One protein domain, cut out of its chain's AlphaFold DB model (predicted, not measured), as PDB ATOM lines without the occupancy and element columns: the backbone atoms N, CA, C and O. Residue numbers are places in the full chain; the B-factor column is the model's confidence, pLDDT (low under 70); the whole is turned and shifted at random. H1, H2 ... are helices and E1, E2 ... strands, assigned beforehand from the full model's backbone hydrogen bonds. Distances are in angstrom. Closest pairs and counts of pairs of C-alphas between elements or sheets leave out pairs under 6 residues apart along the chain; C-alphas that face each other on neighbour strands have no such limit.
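AT A GLANCE: This is residues 10 to 132 of the 361 residues of an uncharacterized protein of Chloroflexi bacterium (UniProt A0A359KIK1). A short helix, H5, forms the core of an elongated body; the long helix H3 runs past it on one side, and the small strand hairpin E5 and E6 packs on another. H1 and H2 lie at the end where H3 begins, with H2 farthest out, while H4 and the small hairpin E1 and E2 lie toward the other end, and a third hairpin, E3 and E4, sits by the first residues of H5. The printed part has 123 residues with five named helices and six named strands, in the order H1 H2 H3 H4 E1 E2 E3 E4 H5 E5 E6; the three sheets have two antiparallel strands each. The class is mixed, helices and strands. The whole is compact, with a radius of gyration of the C-alphas of 15.2 A, and spans 45 by 29 by 28 A.

IN THESE COORDINATES: Find C-alpha 10 at (-42.003, -7.775, 59.637), where H1 begins; it covers residues 10 to 17 and is 10.7 A long. Next come H2, residues 23 to 30, 10.5 A, and H3, residues 34 to 51, which at 26.6 A runs from C-alpha 34 at (-38.106, 8.425, 57.740) to C-alpha 51 at (-25.795, -15.158, 58.824). Read on to H4, residues 55 to 61, 9.8 A. Four short strands follow: E1, residues 63 to 65, 6.5 A; E2, residues 72 to 74, 6.3 A; E3, residues 85 to 87, 6.3 A; and E4, residues 90 to 92, 6.1 A. H5 holds residues 94 to 103 over 14.2 A. E5, residues 110 to 114, measures 13.4 A, and E6, residues 127 to 131, measures 13.6 A and ends at C-alpha 131 at (-49.299, -14.189, 51.238).

HOW THE PARTS SIT: Start with the helical hairpin H1 and H2, which only just touch, with 3 pairs of C-alphas within 8 A, at a shallow tilt of 32 degrees, opposite ways; their closest C-alphas, of Ile 16 and Ala 23, are 7.1 A apart. H2 touches residues 34 to 38 of H3, about perpendicular at 82 degrees, closest at the C-alphas of Ala 27 and Arg 34, 5.2 A. Farther along, residues 41 to 49 of H3 touch H5 at a steep tilt of 44 degrees, opposite ways; look at the C-alphas of Ala 45 and Tyr 103, the closest, 4.7 A apart. H4 touches H5 too, closest at the C-alphas of Leu 59 and Pro 94, 6.8 A, at a steep tilt of 48 degrees, opposite ways. In the hairpin E1 and E2, antiparallel at 153 degrees, N 64 and O 73 are 2.9 A apart, within hydrogen-bond range. In the hairpin E3 and E4, antiparallel at 130 degrees, find N 87 and O 90 within range at 2.8 A. In the hairpin E5 and E6, antiparallel at 144 degrees, N 111 and O 130 are within range at 2.7 A. The closest C-alphas of H5 and E5 are those of Arg 96 and Val 112, 5.6 A. H2 and H5 are apart, as are E2 and H5. In H1, H2, H3, H4 and H5 every O i to N i+4 pair is within hydrogen-bond range.

THE WHOLE: The C-alphas of Gly 31 and His 75, the two farthest apart, are 45.2 A from each other. The printed part has no cut. The link from E5 to E6, residues 115 to 126, is long. Between E2 and E3, residues 78 to 79 pair with residues 82 to 83, antiparallel. The mean pLDDT of the printed part is 85.6; the model's confidence is under 70 at residues 10 to 11, 15, 108 to 109 and 131 to 132.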
ATOM      1  N   SER A  10     -41.363  -6.889  60.603       65.50
ATOM      2  CA  SER A  10     -42.003  -7.775  59.637       65.50
ATOM      3  C   SER A  10     -43.243  -7.118  59.003       65.50
ATOM      4  O   SER A  10     -43.426  -7.197  57.788       65.50
ATOM      5  N   GLN A  11     -44.030  -6.361  59.778       65.81
ATOM      6  CA  GLN A  11     -45.206  -5.632  59.283       65.81
ATOM      7  C   GLN A  11     -44.821  -4.427  58.424       65.81
ATOM      8  O   GLN A  11     -45.495  -4.116  57.443       65.81
ATOM      9  N   VAL A  12     -43.698  -3.779  58.747       74.06
ATOM     10  CA  VAL A  12     -43.147  -2.680  57.944       74.06
ATOM     11  C   VAL A  12     -42.683  -3.187  56.575       74.06
ATOM     12  O   VAL A  12     -42.985  -2.565  55.559       74.06
ATOM     13  N   LEU A  13     -42.009  -4.343  56.524       73.88
ATOM     14  CA  LEU A  13     -41.612  -4.984  55.265       73.88
ATOM     15  C   LEU A  13     -42.827  -5.333  54.394       73.88
ATOM     16  O   LEU A  13     -42.782  -5.141  53.179       73.88
ATOM     17  N   VAL A  14     -43.918  -5.796  55.008       70.25
ATOM     18  CA  VAL A  14     -45.185  -6.051  54.310       70.25
ATOM     19  C   VAL A  14     -45.768  -4.761  53.734       70.25
ATOM     20  O   VAL A  14     -46.031  -4.714  52.535       70.25
ATOM     21  N   ALA A  15     -45.908  -3.704  54.535       69.31
ATOM     22  CA  ALA A  15     -46.479  -2.437  54.073       69.31
ATOM     23  C   ALA A  15     -45.711  -1.847  52.874       69.31
ATOM     24  O   ALA A  15     -46.314  -1.357  51.923       69.31
ATOM     25  N   ILE A  16     -44.379  -1.945  52.873       76.31
ATOM     26  CA  ILE A  16     -43.551  -1.418  51.778       76.31
ATOM     27  C   ILE A  16     -43.641  -2.305  50.536       76.31
ATOM     28  O   ILE A  16     -43.908  -1.816  49.441       76.31
ATOM     29  N   HIS A  17     -43.392  -3.609  50.681       72.69
ATOM     30  CA  HIS A  17     -43.167  -4.485  49.528       72.69
ATOM     31  C   HIS A  17     -44.437  -5.138  48.975       72.69
ATOM     32  O   HIS A  17     -44.420  -5.586  47.827       72.69
ATOM     33  N   ARG A  18     -45.516  -5.198  49.764       71.94
ATOM     34  CA  ARG A  18     -46.838  -5.668  49.330       71.94
ATOM     35  C   ARG A  18     -47.764  -4.498  49.002       71.94
ATOM     36  O   ARG A  18     -48.356  -4.498  47.930       71.94
ATOM     37  N   ASP A  19     -47.880  -3.529  49.912       70.31
ATOM     38  CA  ASP A  19     -48.890  -2.460  49.808       70.31
ATOM     39  C   ASP A  19     -48.365  -1.200  49.105       70.31
ATOM     40  O   ASP A  19     -49.126  -0.266  48.863       70.31
ATOM     41  N   GLY A  20     -47.069  -1.154  48.775       75.19
ATOM     42  CA  GLY A  20     -46.447  -0.003  48.119       75.19
ATOM     43  C   GLY A  20     -46.414   1.251  48.994       75.19
ATOM     44  O   GLY A  20     -46.283   2.357  48.472       75.19
ATOM     45  N   MET A  21     -46.555   1.105  50.316       77.00
ATOM     46  CA  MET A  21     -46.651   2.241  51.224       77.00
ATOM     47  C   MET A  21     -45.307   2.985  51.303       77.00
ATOM     48  O   MET A  21     -44.279   2.373  51.622       77.00
ATOM     49  N   PRO A  22     -45.282   4.311  51.070       84.06
ATOM     50  CA  PRO A  22     -44.067   5.096  51.206       84.06
ATOM     51  C   PRO A  22     -43.522   5.047  52.636       84.06
ATOM     52  O   PRO A  22     -44.254   5.190  53.616       84.06
ATOM     53  N   ALA A  23     -42.198   4.957  52.775       82.31
ATOM     54  CA  ALA A  23     -41.541   4.954  54.085       82.31
ATOM     55  C   ALA A  23     -41.864   6.198  54.938       82.31
ATOM     56  O   ALA A  23     -41.783   6.136  56.162       82.31
ATOM     57  N   ALA A  24     -42.222   7.321  54.305       83.88
ATOM     58  CA  ALA A  24     -42.650   8.539  54.990       83.88
ATOM     59  C   ALA A  24     -44.002   8.375  55.707       83.88
ATOM     60  O   ALA A  24     -44.174   8.904  56.805       83.88
ATOM     61  N   ASP A  25     -44.937   7.626  55.123       81.94
ATOM     62  CA  ASP A  25     -46.251   7.386  55.722       81.94
ATOM     63  C   ASP A  25     -46.152   6.368  56.860       81.94
ATOM     64  O   ASP A  25     -46.704   6.593  57.936       81.94
ATOM     65  N   ILE A  26     -45.329   5.330  56.681       81.25
ATOM     66  CA  ILE A  26     -44.987   4.380  57.749       81.25
ATOM     67  C   ILE A  26     -44.350   5.111  58.932       81.25
ATOM     68  O   ILE A  26     -44.764   4.916  60.072       81.25
ATOM     69  N   ALA A  27     -43.368   5.978  58.663       83.06
ATOM     70  CA  ALA A  27     -42.689   6.778  59.678       83.06
ATOM     71  C   ALA A  27     -43.684   7.616  60.499       83.06
ATOM     72  O   ALA A  27     -43.617   7.616  61.730       83.06
ATOM     73  N   ARG A  28     -44.655   8.253  59.826       84.62
ATOM     74  CA  ARG A  28     -45.737   9.013  60.467       84.62
ATOM     75  C   ARG A  28     -46.629   8.116  61.328       84.62
ATOM     76  O   ARG A  28     -46.944   8.486  62.453       84.62
ATOM     77  N   GLN A  29     -46.999   6.938  60.826       80.00
ATOM     78  CA  GLN A  29     -47.892   6.004  61.514       80.00
ATOM     79  C   GLN A  29     -47.277   5.423  62.794       80.00
ATOM     80  O   GLN A  29     -47.973   5.273  63.796       80.00
ATOM     81  N   ILE A  30     -45.980   5.104  62.774       77.75
ATOM     82  CA  ILE A  30     -45.285   4.474  63.911       77.75
ATOM     83  C   ILE A  30     -44.504   5.474  64.779       77.75
ATOM     84  O   ILE A  30     -43.810   5.064  65.711       77.75
ATOM     85  N   GLY A  31     -44.611   6.774  64.481       83.75
ATOM     86  CA  GLY A  31     -44.038   7.858  65.280       83.75
ATOM     87  C   GLY A  31     -42.508   7.909  65.273       83.75
ATOM     88  O   GLY A  31     -41.901   8.127  66.321       83.75
ATOM     89  N   ILE A  32     -41.866   7.675  64.123       83.38
ATOM     90  CA  ILE A  32     -40.401   7.756  63.974       83.38
ATOM     91  C   ILE A  32     -39.994   8.588  62.758       83.38
ATOM     92  O   ILE A  32     -40.823   8.945  61.930       83.38
ATOM     93  N   SER A  33     -38.699   8.881  62.620       88.44
ATOM     94  CA  SER A  33     -38.194   9.556  61.422       88.44
ATOM     95  C   SER A  33     -38.152   8.612  60.210       88.44
ATOM     96  O   SER A  33     -37.889   7.412  60.341       88.44
ATOM     97  N   ARG A  34     -38.319   9.164  59.000       88.31
ATOM     98  CA  ARG A  34     -38.106   8.425  57.740       88.31
ATOM     99  C   ARG A  34     -36.713   7.786  57.683       88.31
ATOM    100  O   ARG A  34     -36.570   6.657  57.220       88.31
ATOM    101  N   GLN A  35     -35.697   8.485  58.190       88.19
ATOM    102  CA  GLN A  35     -34.330   7.975  58.257       88.19
ATOM    103  C   GLN A  35     -34.228   6.749  59.174       88.19
ATOM    104  O   GLN A  35     -33.577   5.773  58.813       88.19
ATOM    105  N   SER A  36     -34.932   6.744  60.309       84.00
ATOM    106  CA  SER A  36     -34.991   5.590  61.211       84.00
ATOM    107  C   SER A  36     -35.614   4.364  60.536       84.00
ATOM    108  O   SER A  36     -35.099   3.267  60.718       84.00
ATOM    109  N   VAL A  37     -36.654   4.534  59.703       82.31
ATOM    110  CA  VAL A  37     -37.218   3.431  58.897       82.31
ATOM    111  C   VAL A  37     -36.150   2.837  57.973       82.31
ATOM    112  O   VAL A  37     -35.957   1.624  57.951       82.31
ATOM    113  N   HIS A  38     -35.420   3.678  57.232       85.19
ATOM    114  CA  HIS A  38     -34.376   3.218  56.308       85.19
ATOM    115  C   HIS A  38     -33.209   2.527  57.027       85.19
ATOM    116  O   HIS A  38     -32.738   1.485  56.564       85.19
ATOM    117  N   ILE A  39     -32.773   3.062  58.172       84.69
ATOM    118  CA  ILE A  39     -31.725   2.454  59.005       84.69
ATOM    119  C   ILE A  39     -32.162   1.065  59.475       84.69
ATOM    120  O   ILE A  39     -31.402   0.106  59.346       84.69
ATOM    121  N   SER A  40     -33.391   0.927  59.974       83.31
ATOM    122  CA  SER A  40     -33.890  -0.355  60.467       83.31
ATOM    123  C   SER A  40     -34.037  -1.398  59.359       83.31
ATOM    124  O   SER A  40     -33.560  -2.516  59.531       83.31
ATOM    125  N   LEU A  41     -34.587  -1.041  58.194       82.88
ATOM    126  CA  LEU A  41     -34.645  -1.952  57.038       82.88
ATOM    127  C   LEU A  41     -33.247  -2.405  56.594       82.88
ATOM    128  O   LEU A  41     -33.018  -3.587  56.338       82.88
ATOM    129  N   SER A  42     -32.286  -1.477  56.576       85.75
ATOM    130  CA  SER A  42     -30.889  -1.787  56.257       85.75
ATOM    131  C   SER A  42     -30.281  -2.756  57.273       85.75
ATOM    132  O   SER A  42     -29.591  -3.700  56.890       85.75
ATOM    133  N   TYR A  43     -30.570  -2.570  58.562       84.94
ATOM    134  CA  TYR A  43     -30.112  -3.456  59.630       84.94
ATOM    135  C   TYR A  43     -30.679  -4.879  59.492       84.94
ATOM    136  O   TYR A  43     -29.940  -5.850  59.652       84.94
ATOM    137  N   HIS A  44     -31.959  -5.020  59.126       82.00
ATOM    138  CA  HIS A  44     -32.589  -6.321  58.872       82.00
ATOM    139  C   HIS A  44     -31.903  -7.092  57.737       82.00
ATOM    140  O   HIS A  44     -31.548  -8.261  57.911       82.00
ATOM    141  N   ALA A  45     -31.645  -6.427  56.609       86.31
ATOM    142  CA  ALA A  45     -30.904  -7.024  55.502       86.31
ATOM    143  C   ALA A  45     -29.471  -7.403  55.912       86.31
ATOM    144  O   ALA A  45     -29.022  -8.520  55.659       86.31
ATOM    145  N   GLN A  46     -28.753  -6.508  56.598       89.81
ATOM    146  CA  GLN A  46     -27.382  -6.763  57.055       89.81
ATOM    147  C   GLN A  46     -27.291  -7.953  58.014       89.81
ATOM    148  O   GLN A  46     -26.369  -8.760  57.892       89.81
ATOM    149  N   ARG A  47     -28.239  -8.089  58.946       87.69
ATOM    150  CA  ARG A  47     -28.295  -9.225  59.874       87.69
ATOM    151  C   ARG A  47     -28.399 -10.549  59.117       87.69
ATOM    152  O   ARG A  47     -27.639 -11.467  59.411       87.69
ATOM    153  N   TYR A  48     -29.276 -10.619  58.114       87.94
ATOM    154  CA  TYR A  48     -29.429 -11.819  57.290       87.94
ATOM    155  C   TYR A  48     -28.166 -12.118  56.468       87.94
ATOM    156  O   TYR A  48     -27.696 -13.252  56.441       87.94
ATOM    157  N   ARG A  49     -27.544 -11.096  55.866       91.94
ATOM    158  CA  ARG A  49     -26.284 -11.248  55.111       91.94
ATOM    159  C   ARG A  49     -25.131 -11.759  55.972       91.94
ATOM    160  O   ARG A  49     -24.345 -12.564  55.500       91.94
ATOM    161  N   ARG A  50     -25.029 -11.329  57.234       90.81
ATOM    162  CA  ARG A  50     -24.007 -11.837  58.172       90.81
ATOM    163  C   ARG A  50     -24.212 -13.310  58.515       90.81
ATOM    164  O   ARG A  50     -23.235 -14.017  58.724       90.81
ATOM    165  N   GLN A  51     -25.463 -13.757  58.580       87.00
ATOM    166  CA  GLN A  51     -25.795 -15.158  58.824       87.00
ATOM    167  C   GLN A  51     -25.504 -16.044  57.601       87.00
ATOM    168  O   GLN A  51     -25.171 -17.214  57.772       87.00
ATOM    169  N   TYR A  52     -25.601 -15.486  56.388       87.38
ATOM    170  CA  TYR A  52     -25.405 -16.194  55.118       87.38
ATOM    171  C   TYR A  52     -24.519 -15.388  54.140       87.38
ATOM    172  O   TYR A  52     -25.026 -14.861  53.141       87.38
ATOM    173  N   PRO A  53     -23.210 -15.246  54.420       87.94
ATOM    174  CA  PRO A  53     -22.323 -14.343  53.677       87.94
ATOM    175  C   PRO A  53     -22.059 -14.786  52.232       87.94
ATOM    176  O   PRO A  53     -21.896 -13.942  51.357       87.94
ATOM    177  N   ASP A  54     -22.079 -16.092  51.970       89.56
ATOM    178  CA  ASP A  54     -21.814 -16.732  50.675       89.56
ATOM    179  C   ASP A  54     -23.059 -16.844  49.779       89.56
ATOM    180  O   ASP A  54     -22.981 -17.275  48.626       89.56
ATOM    181  N   LEU A  55     -24.239 -16.493  50.296       90.19
ATOM    182  CA  LEU A  55     -25.502 -16.807  49.636       90.19
ATOM    183  C   LEU A  55     -25.643 -16.143  48.264       90.19
ATOM    184  O   LEU A  55     -26.133 -16.778  47.330       90.19
ATOM    185  N   LEU A  56     -25.227 -14.883  48.128       89.56
ATOM    186  CA  LEU A  56     -25.325 -14.182  46.847       89.56
ATOM    187  C   LEU A  56     -24.409 -14.809  45.796       89.56
ATOM    188  O   LEU A  56     -24.829 -14.992  44.655       89.56
ATOM    189  N   ASP A  57     -23.188 -15.169  46.185       90.88
ATOM    190  CA  ASP A  57     -22.222 -15.797  45.287       90.88
ATOM    191  C   ASP A  57     -22.720 -17.168  44.836       90.88
ATOM    192  O   ASP A  57     -22.644 -17.498  43.657       90.88
ATOM    193  N   ARG A  58     -23.356 -17.924  45.736       90.00
ATOM    194  CA  ARG A  58     -24.019 -19.187  45.391       90.00
ATOM    195  C   ARG A  58     -25.199 -19.001  44.444       90.00
ATOM    196  O   ARG A  58     -25.366 -19.797  43.525       90.00
ATOM    197  N   LEU A  59     -26.020 -17.967  44.642       91.62
ATOM    198  CA  LEU A  59     -27.115 -17.652  43.719       91.62
ATOM    199  C   LEU A  59     -26.575 -17.308  42.324       91.62
ATOM    200  O   LEU A  59     -27.104 -17.795  41.326       91.62
ATOM    201  N   ARG A  60     -25.498 -16.520  42.258       91.69
ATOM    202  CA  ARG A  60     -24.820 -16.141  41.010       91.69
ATOM    203  C   ARG A  60     -24.131 -17.320  40.330       91.69
ATOM    204  O   ARG A  60     -24.269 -17.471  39.130       91.69
ATOM    205  N   ALA A  61     -23.469 -18.200  41.077       93.25
ATOM    206  CA  ALA A  61     -22.806 -19.386  40.527       93.25
ATOM    207  C   ALA A  61     -23.778 -20.356  39.826       93.25
ATOM    208  O   ALA A  61     -23.374 -21.144  38.973       93.25
ATOM    209  N   HIS A  62     -25.062 -20.302  40.187       94.44
ATOM    210  CA  HIS A  62     -26.130 -21.106  39.597       94.44
ATOM    211  C   HIS A  62     -27.087 -20.291  38.718       94.44
ATOM    212  O   HIS A  62     -28.201 -20.752  38.435       94.44
ATOM    213  N   SER A  63     -26.695 -19.081  38.308       95.94
ATOM    214  CA  SER A  63     -27.488 -18.285  37.381       95.94
ATOM    215  C   SER A  63     -26.664 -17.561  36.322       95.94
ATOM    216  O   SER A  63     -25.543 -17.120  36.550       95.94
ATOM    217  N   THR A  64     -27.261 -17.389  35.144       95.94
ATOM    218  CA  THR A  64     -26.695 -16.578  34.063       95.94
ATOM    219  C   THR A  64     -27.440 -15.244  33.997       95.94
ATOM    220  O   THR A  64     -28.672 -15.258  33.887       95.94
ATOM    221  N   PRO A  65     -26.753 -14.092  34.102       93.75
ATOM    222  CA  PRO A  65     -27.390 -12.795  33.934       93.75
ATOM    223  C   PRO A  65     -27.774 -12.578  32.467       93.75
ATOM    224  O   PRO A  65     -26.983 -12.816  31.559       93.75
ATOM    225  N   ASP A  66     -28.994 -12.113  32.258       93.44
ATOM    226  CA  ASP A  66     -29.550 -11.726  30.970       93.44
ATOM    227  C   ASP A  66     -29.485 -10.195  30.865       93.44
ATOM    228  O   ASP A  66     -30.027  -9.492  31.721       93.44
ATOM    229  N   ALA A  67     -28.754  -9.680  29.874       91.06
ATOM    230  CA  ALA A  67     -28.473  -8.249  29.754       91.06
ATOM    231  C   ALA A  67     -29.703  -7.430  29.327       91.06
ATOM    232  O   ALA A  67     -29.833  -6.281  29.742       91.06
ATOM    233  N   ASP A  68     -30.611  -8.029  28.555       90.19
ATOM    234  CA  ASP A  68     -31.777  -7.342  27.993       90.19
ATOM    235  C   ASP A  68     -32.894  -7.211  29.027       90.19
ATOM    236  O   ASP A  68     -33.548  -6.177  29.151       90.19
ATOM    237  N   THR A  69     -33.111  -8.273  29.800       91.00
ATOM    238  CA  THR A  69     -34.177  -8.319  30.804       91.00
ATOM    239  C   THR A  69     -33.693  -7.967  32.203       91.00
ATOM    240  O   THR A  69     -34.520  -7.704  33.069       91.00
ATOM    241  N   GLY A  70     -32.384  -8.033  32.465       93.25
ATOM    242  CA  GLY A  70     -31.801  -7.973  33.807       93.25
ATOM    243  C   GLY A  70     -32.067  -9.226  34.652       93.25
ATOM    244  O   GLY A  70     -31.750  -9.246  35.842       93.25
ATOM    245  N   CYS A  71     -32.690 -10.275  34.104       95.12
ATOM    246  CA  CYS A  71     -32.990 -11.492  34.856       95.12
ATOM    247  C   CYS A  71     -31.719 -12.272  35.196       95.12
ATOM    248  O   CYS A  71     -30.753 -12.286  34.445       95.12
ATOM    249  N   TRP A  72     -31.731 -12.976  36.325       96.00
ATOM    250  CA  TRP A  72     -30.709 -13.979  36.631       96.00
ATOM    251  C   TRP A  72     -31.347 -15.341  36.399       96.00
ATOM    252  O   TRP A  72     -32.150 -15.784  37.223       96.00
ATOM    253  N   ARG A  73     -31.072 -15.960  35.250       95.38
ATOM    254  CA  ARG A  73     -31.688 -17.230  34.847       95.38
ATOM    255  C   ARG A  73     -31.056 -18.392  35.592       95.38
ATOM    256  O   ARG A  73     -29.879 -18.678  35.408       95.38
ATOM    257  N   TRP A  74     -31.842 -19.047  36.438       96.19
ATOM    258  CA  TRP A  74     -31.417 -20.195  37.229       96.19
ATOM    259  C   TRP A  74     -31.164 -21.426  36.362       96.19
ATOM    260  O   TRP A  74     -32.050 -21.860  35.630       96.19
ATOM    261  N   HIS A  75     -29.991 -22.031  36.525       94.31
ATOM    262  CA  HIS A  75     -29.613 -23.303  35.900       94.31
ATOM    263  C   HIS A  75     -29.145 -24.345  36.935       94.31
ATOM    264  O   HIS A  75     -28.493 -25.330  36.594       94.31
ATOM    265  N   GLY A  76     -29.438 -24.117  38.220       91.69
ATOM    266  CA  GLY A  76     -29.208 -25.084  39.293       91.69
ATOM    267  C   GLY A  76     -30.323 -26.129  39.412       91.69
ATOM    268  O   GLY A  76     -31.168 -26.283  38.532       91.69
ATOM    269  N   GLY A  77     -30.361 -26.826  40.551       92.19
ATOM    270  CA  GLY A  77     -31.366 -27.857  40.823       92.19
ATOM    271  C   GLY A  77     -32.808 -27.337  40.768       92.19
ATOM    272  O   GLY A  77     -33.084 -26.170  41.068       92.19
ATOM    273  N   LEU A  78     -33.734 -28.225  40.408       92.44
ATOM    274  CA  LEU A  78     -35.173 -27.967  40.384       92.44
ATOM    275  C   LEU A  78     -35.901 -28.908  41.353       92.44
ATOM    276  O   LEU A  78     -35.478 -30.039  41.576       92.44
ATOM    277  N   SER A  79     -37.015 -28.446  41.912       86.06
ATOM    278  CA  SER A  79     -37.965 -29.245  42.689       86.06
ATOM    279  C   SER A  79     -39.378 -28.890  42.238       86.06
ATOM    280  O   SER A  79     -39.747 -27.714  42.239       86.06
ATOM    281  N   ASN A  80     -40.151 -29.885  41.791       80.81
ATOM    282  CA  ASN A  80     -41.493 -29.701  41.219       80.81
ATOM    283  C   ASN A  80     -41.556 -28.608  40.129       80.81
ATOM    284  O   ASN A  80     -42.481 -27.803  40.100       80.81
ATOM    285  N   GLY A  81     -40.535 -28.536  39.266       82.81
ATOM    286  CA  GLY A  81     -40.450 -27.541  38.185       82.81
ATOM    287  C   GLY A  81     -40.001 -26.134  38.611       82.81
ATOM    288  O   GLY A  81     -39.888 -25.249  37.759       82.81
ATOM    289  N   TYR A  82     -39.696 -25.916  39.895       86.69
ATOM    290  CA  TYR A  82     -39.239 -24.630  40.432       86.69
ATOM    291  C   TYR A  82     -37.763 -24.662  40.866       86.69
ATOM    292  O   TYR A  82     -37.304 -25.694  41.354       86.69
ATOM    293  N   PRO A  83     -37.023 -23.537  40.757       92.31
ATOM    294  CA  PRO A  83     -35.668 -23.396  41.290       92.31
ATOM    295  C   PRO A  83     -35.543 -23.864  42.742       92.31
ATOM    296  O   PRO A  83     -36.360 -23.491  43.590       92.31
ATOM    297  N   SER A  84     -34.497 -24.637  43.026       93.50
ATOM    298  CA  SER A  84     -34.196 -25.213  44.336       93.50
ATOM    299  C   SER A  84     -32.691 -25.158  44.614       93.50
ATOM    300  O   SER A  84     -31.882 -25.491  43.750       93.50
ATOM    301  N   LEU A  85     -32.307 -24.753  45.825       91.38
ATOM    302  CA  LEU A  85     -30.919 -24.714  46.291       91.38
ATOM    303  C   LEU A  85     -30.820 -25.380  47.664       91.38
ATOM    304  O   LEU A  85     -31.571 -25.053  48.576       91.38
ATOM    305  N   SER A  86     -29.869 -26.299  47.833       89.12
ATOM    306  CA  SER A  86     -29.633 -26.950  49.125       89.12
ATOM    307  C   SER A  86     -28.880 -26.016  50.074       89.12
ATOM    308  O   SER A  86     -27.720 -25.694  49.833       89.12
ATOM    309  N   VAL A  87     -29.503 -25.573  51.164       82.94
ATOM    310  CA  VAL A  87     -28.878 -24.759  52.220       82.94
ATOM    311  C   VAL A  87     -29.029 -25.496  53.547       82.94
ATOM    312  O   VAL A  87     -30.120 -25.935  53.890       82.94
ATOM    313  N   ALA A  88     -27.929 -25.682  54.287       79.56
ATOM    314  CA  ALA A  88     -27.920 -26.434  55.550       79.56
ATOM    315  C   ALA A  88     -28.604 -27.822  55.452       79.56
ATOM    316  O   ALA A  88     -29.352 -28.229  56.339       79.56
ATOM    317  N   ARG A  89     -28.349 -28.548  54.348       80.12
ATOM    318  CA  ARG A  89     -28.941 -29.863  54.015       80.12
ATOM    319  C   ARG A  89     -30.468 -29.863  53.829       80.12
ATOM    320  O   ARG A  89     -31.079 -30.927  53.842       80.12
ATOM    321  N   ARG A  90     -31.092 -28.698  53.630       81.38
ATOM    322  CA  ARG A  90     -32.515 -28.556  53.292       81.38
ATOM    323  C   ARG A  90     -32.670 -27.902  51.925       81.38
ATOM    324  O   ARG A  90     -31.926 -26.987  51.584       81.38
ATOM    325  N   GLY A  91     -33.627 -28.383  51.135       85.44
ATOM    326  CA  GLY A  91     -33.997 -27.742  49.876       85.44
ATOM    327  C   GLY A  91     -34.732 -26.435  50.153       85.44
ATOM    328  O   GLY A  91     -35.804 -26.447  50.752       85.44
ATOM    329  N   GLU A  92     -34.156 -25.322  49.720       90.12
ATOM    330  CA  GLU A  92     -34.694 -23.977  49.892       90.12
ATOM    331  C   GLU A  92     -34.969 -23.326  48.538       90.12
ATOM    332  O   GLU A  92     -34.338 -23.636  47.527       90.12
ATOM    333  N   SER A  93     -35.913 -22.384  48.511       91.38
ATOM    334  CA  SER A  93     -36.206 -21.624  47.293       91.38
ATOM    335  C   SER A  93     -35.129 -20.553  47.061       91.38
ATOM    336  O   SER A  93     -35.030 -19.630  47.873       91.38
ATOM    337  N   PRO A  94     -34.395 -20.570  45.928       94.38
ATOM    338  CA  PRO A  94     -33.429 -19.531  45.576       94.38
ATOM    339  C   PRO A  94     -34.058 -18.138  45.550       94.38
ATOM    340  O   PRO A  94     -33.424 -17.170  45.952       94.38
ATOM    341  N   ARG A  95     -35.338 -18.031  45.161       92.94
ATOM    342  CA  ARG A  95     -36.073 -16.758  45.186       92.94
ATOM    343  C   ARG A  95     -36.331 -16.265  46.604       92.94
ATOM    344  O   ARG A  95     -36.139 -15.092  46.898       92.94
ATOM    345  N   ARG A  96     -36.733 -17.164  47.510       92.06
ATOM    346  CA  ARG A  96     -36.894 -16.831  48.933       92.06
ATOM    347  C   ARG A  96     -35.564 -16.361  49.525       92.06
ATOM    348  O   ARG A  96     -35.532 -15.372  50.248       92.06
ATOM    349  N   LEU A  97     -34.473 -17.046  49.201       92.88
ATOM    350  CA  LEU A  97     -33.130 -16.705  49.661       92.88
ATOM    351  C   LEU A  97     -32.647 -15.351  49.113       92.88
ATOM    352  O   LEU A  97     -32.195 -14.513  49.885       92.88
ATOM    353  N   ALA A  98     -32.815 -15.109  47.814       94.06
ATOM    354  CA  ALA A  98     -32.495 -13.851  47.142       94.06
ATOM    355  C   ALA A  98     -33.241 -12.651  47.753       94.06
ATOM    356  O   ALA A  98     -32.625 -11.634  48.078       94.06
ATOM    357  N   TRP A  99     -34.553 -12.789  47.976       92.94
ATOM    358  CA  TRP A  99     -35.350 -11.750  48.632       92.94
ATOM    359  C   TRP A  99     -34.863 -11.489  50.058       92.94
ATOM    360  O   TRP A  99     -34.657 -10.338  50.438       92.94
ATOM    361  N   GLN A 100     -34.615 -12.552  50.833       91.75
ATOM    362  CA  GLN A 100     -34.163 -12.407  52.216       91.75
ATOM    363  C   GLN A 100     -32.768 -11.791  52.324       91.75
ATOM    364  O   GLN A 100     -32.504 -10.990  53.217       91.75
ATOM    365  N   TRP A 101     -31.880 -12.098  51.379       92.25
ATOM    366  CA  TRP A 101     -30.571 -11.459  51.287       92.25
ATOM    367  C   TRP A 101     -30.686  -9.943  51.074       92.25
ATOM    368  O   TRP A 101     -29.926  -9.160  51.658       92.25
ATOM    369  N   LYS A 102     -31.657  -9.507  50.263       91.00
ATOM    370  CA  LYS A 102     -31.865  -8.091  49.963       91.00
ATOM    371  C   LYS A 102     -32.561  -7.341  51.097       91.00
ATOM    372  O   LYS A 102     -32.095  -6.255  51.439       91.00
ATOM    373  N   TYR A 103     -33.621  -7.910  51.669       88.50
ATOM    374  CA  TYR A 103     -34.553  -7.201  52.557       88.50
ATOM    375  C   TYR A 103     -34.557  -7.688  54.015       88.50
ATOM    376  O   TYR A 103     -35.093  -7.006  54.885       88.50
ATOM    377  N   GLY A 104     -33.919  -8.821  54.307       88.19
ATOM    378  CA  GLY A 104     -33.929  -9.467  55.619       88.19
ATOM    379  C   GLY A 104     -34.895 -10.651  55.694       88.19
ATOM    380  O   GLY A 104     -35.517 -11.034  54.710       88.19
ATOM    381  N   GLU A 105     -35.002 -11.266  56.871       85.12
ATOM    382  CA  GLU A 105     -35.810 -12.474  57.081       85.12
ATOM    383  C   GLU A 105     -37.259 -12.307  56.591       85.12
ATOM    384  O   GLU A 105     -37.930 -11.326  56.914       85.12
ATOM    385  N   LEU A 106     -37.736 -13.266  55.785       82.69
ATOM    386  CA  LEU A 106     -39.074 -13.199  55.209       82.69
ATOM    387  C   LEU A 106     -40.089 -13.551  56.301       82.69
ATOM    388  O   LEU A 106     -40.008 -14.670  56.828       82.69
ATOM    389  N   PRO A 107     -41.064 -12.668  56.591       77.56
ATOM    390  CA  PRO A 107     -42.084 -12.944  57.590       77.56
ATOM    391  C   PRO A 107     -42.820 -14.271  57.320       77.56
ATOM    392  O   PRO A 107     -42.957 -14.682  56.156       77.56
ATOM    393  N   PRO A 108     -43.316 -14.957  58.367       67.00
ATOM    394  CA  PRO A 108     -44.099 -16.174  58.203       67.00
ATOM    395  C   PRO A 108     -45.292 -15.967  57.263       67.00
ATOM    396  O   PRO A 108     -45.870 -14.886  57.196       67.00
ATOM    397  N   ARG A 109     -45.697 -17.036  56.566       68.00
ATOM    398  CA  ARG A 109     -46.862 -17.046  55.661       68.00
ATOM    399  C   ARG A 109     -46.772 -16.051  54.495       68.00
ATOM    400  O   ARG A 109     -47.799 -15.611  53.984       68.00
ATOM    401  N   LEU A 110     -45.567 -15.749  54.013       76.56
ATOM    402  CA  LEU A 110     -45.336 -15.044  52.748       76.56
ATOM    403  C   LEU A 110     -44.541 -15.925  51.769       76.56
ATOM    404  O   LEU A 110     -43.676 -16.710  52.159       76.56
ATOM    405  N   ARG A 111     -44.832 -15.784  50.475       81.81
ATOM    406  CA  ARG A 111     -44.087 -16.347  49.345       81.81
ATOM    407  C   ARG A 111     -43.503 -15.224  48.500       81.81
ATOM    408  O   ARG A 111     -44.097 -14.158  48.358       81.81
ATOM    409  N   VAL A 112     -42.353 -15.504  47.903       87.81
ATOM    410  CA  VAL A 112     -41.692 -14.607  46.956       87.81
ATOM    411  C   VAL A 112     -42.128 -14.956  45.538       87.81
ATOM    412  O   VAL A 112     -42.102 -16.125  45.146       87.81
ATOM    413  N   HIS A 113     -42.503 -13.936  44.776       83.31
ATOM    414  CA  HIS A 113     -42.892 -14.021  43.373       83.31
ATOM    415  C   HIS A 113     -41.970 -13.160  42.519       83.31
ATOM    416  O   HIS A 113     -41.410 -12.178  43.007       83.31
ATOM    417  N   THR A 114     -41.836 -13.520  41.243       87.94
ATOM    418  CA  THR A 114     -41.135 -12.685  40.271       87.94
ATOM    419  C   THR A 114     -42.055 -11.573  39.769       87.94
ATOM    420  O   THR A 114     -43.254 -11.784  39.588       87.94
ATOM    421  N   THR A 115     -41.508 -10.379  39.551       85.88
ATOM    422  CA  THR A 115     -42.216  -9.260  38.901       85.88
ATOM    423  C   THR A 115     -42.039  -9.265  37.383       85.88
ATOM    424  O   THR A 115     -42.854  -8.691  36.674       85.88
ATOM    425  N   CYS A 116     -41.011  -9.954  36.882       84.88
ATOM    426  CA  CYS A 116     -40.674 -10.055  35.459       84.88
ATOM    427  C   CYS A 116     -41.428 -11.161  34.698       84.88
ATOM    428  O   CYS A 116     -41.283 -11.267  33.488       84.88
ATOM    429  N   GLY A 117     -42.178 -12.032  35.384       81.69
ATOM    430  CA  GLY A 117     -42.885 -13.160  34.758       81.69
ATOM    431  C   GLY A 117     -41.999 -14.344  34.337       81.69
ATOM    432  O   GLY A 117     -42.523 -15.422  34.080       81.69
ATOM    433  N   GLU A 118     -40.673 -14.195  34.338       87.00
ATOM    434  CA  GLU A 118     -39.733 -15.272  34.004       87.00
ATOM    435  C   GLU A 118     -39.729 -16.363  35.089       87.00
ATOM    436  O   GLU A 118     -39.496 -16.099  36.279       87.00
ATOM    437  N   GLN A 119     -39.970 -17.610  34.671       85.94
ATOM    438  CA  GLN A 119     -40.101 -18.761  35.558       85.94
ATOM    439  C   GLN A 119     -38.785 -19.087  36.256       85.94
ATOM    440  O   GLN A 119     -38.817 -19.529  37.398       85.94
ATOM    441  N   TYR A 120     -37.621 -18.856  35.654       93.56
ATOM    442  CA  TYR A 120     -36.342 -19.223  36.280       93.56
ATOM    443  C   TYR A 120     -35.569 -18.038  36.858       93.56
ATOM    444  O   TYR A 120     -34.428 -18.199  37.281       93.56
ATOM    445  N   CYS A 121     -36.178 -16.854  36.939       94.50
ATOM    446  CA  CYS A 121     -35.500 -15.679  37.470       94.50
ATOM    447  C   CYS A 121     -35.284 -15.773  38.992       94.50
ATOM    448  O   CYS A 121     -36.218 -16.041  39.760       94.50
ATOM    449  N   VAL A 122     -34.042 -15.524  39.421       95.25
ATOM    450  CA  VAL A 122     -33.624 -15.433  40.832       95.25
ATOM    451  C   VAL A 122     -32.994 -14.080  41.187       95.25
ATOM    452  O   VAL A 122     -32.417 -13.947  42.263       95.25
ATOM    453  N   ASN A 123     -33.130 -13.064  40.326       94.25
ATOM    454  CA  ASN A 123     -32.634 -11.714  40.606       94.25
ATOM    455  C   ASN A 123     -33.453 -11.063  41.747       94.25
ATOM    456  O   ASN A 123     -34.659 -10.870  41.561       94.25
ATOM    457  N   PRO A 124     -32.838 -10.675  42.887       92.50
ATOM    458  CA  PRO A 124     -33.525  -9.990  43.988       92.50
ATOM    459  C   PRO A 124     -34.241  -8.683  43.602       92.50
ATOM    460  O   PRO A 124     -35.172  -8.272  44.294       92.50
ATOM    461  N   GLU A 125     -33.819  -8.009  42.526       91.56
ATOM    462  CA  GLU A 125     -34.480  -6.803  42.003       91.56
ATOM    463  C   GLU A 125     -35.846  -7.104  41.380       91.56
ATOM    464  O   GLU A 125     -36.729  -6.251  41.382       91.56
ATOM    465  N   HIS A 126     -36.058  -8.327  40.892       91.00
ATOM    466  CA  HIS A 126     -37.301  -8.728  40.231       91.00
ATOM    467  C   HIS A 126     -38.212  -9.523  41.159       91.00
ATOM    468  O   HIS A 126     -38.899 -10.443  40.714       91.00
ATOM    469  N   MET A 127     -38.193  -9.217  42.457       90.81
ATOM    470  CA  MET A 127     -38.930  -9.966  43.468       90.81
ATOM    471  C   MET A 127     -39.908  -9.096  44.242       90.81
ATOM    472  O   MET A 127     -39.602  -7.985  44.663       90.81
ATOM    473  N   THR A 128     -41.078  -9.665  44.503       86.88
ATOM    474  CA  THR A 128     -42.091  -9.117  45.407       86.88
ATOM    475  C   THR A 128     -42.603 -10.216  46.337       86.88
ATOM    476  O   THR A 128     -42.378 -11.406  46.096       86.88
ATOM    477  N   ILE A 129     -43.287  -9.832  47.409       83.62
ATOM    478  CA  ILE A 129     -43.870 -10.753  48.387       83.62
ATOM    479  C   ILE A 129     -45.385 -10.796  48.259       83.62
ATOM    480  O   ILE A 129     -46.046  -9.783  48.045       83.62
ATOM    481  N   ARG A 130     -45.949 -11.988  48.436       71.56
ATOM    482  CA  ARG A 130     -47.394 -12.215  48.542       71.56
ATOM    483  C   ARG A 130     -47.687 -13.174  49.693       71.56
ATOM    484  O   ARG A 130     -46.818 -13.967  50.038       71.56
ATOM    485  N   PRO A 131     -48.889 -13.167  50.279       64.19
ATOM    486  CA  PRO A 131     -49.299 -14.189  51.238       64.19
ATOM    487  C   PRO A 131     -49.157 -15.617  50.685       64.19
ATOM    488  O   PRO A 131     -49.577 -15.923  49.566       64.19
ATOM    489  N   GLN A 132     -48.553 -16.504  51.475       50.22
ATOM    490  CA  GLN A 132     -48.412 -17.929  51.196       50.22
ATOM    491  C   GLN A 132     -49.797 -18.581  51.239       50.22
ATOM    492  O   GLN A 132     -50.395 -18.662  52.303       50.22
TER     493      GLN A 132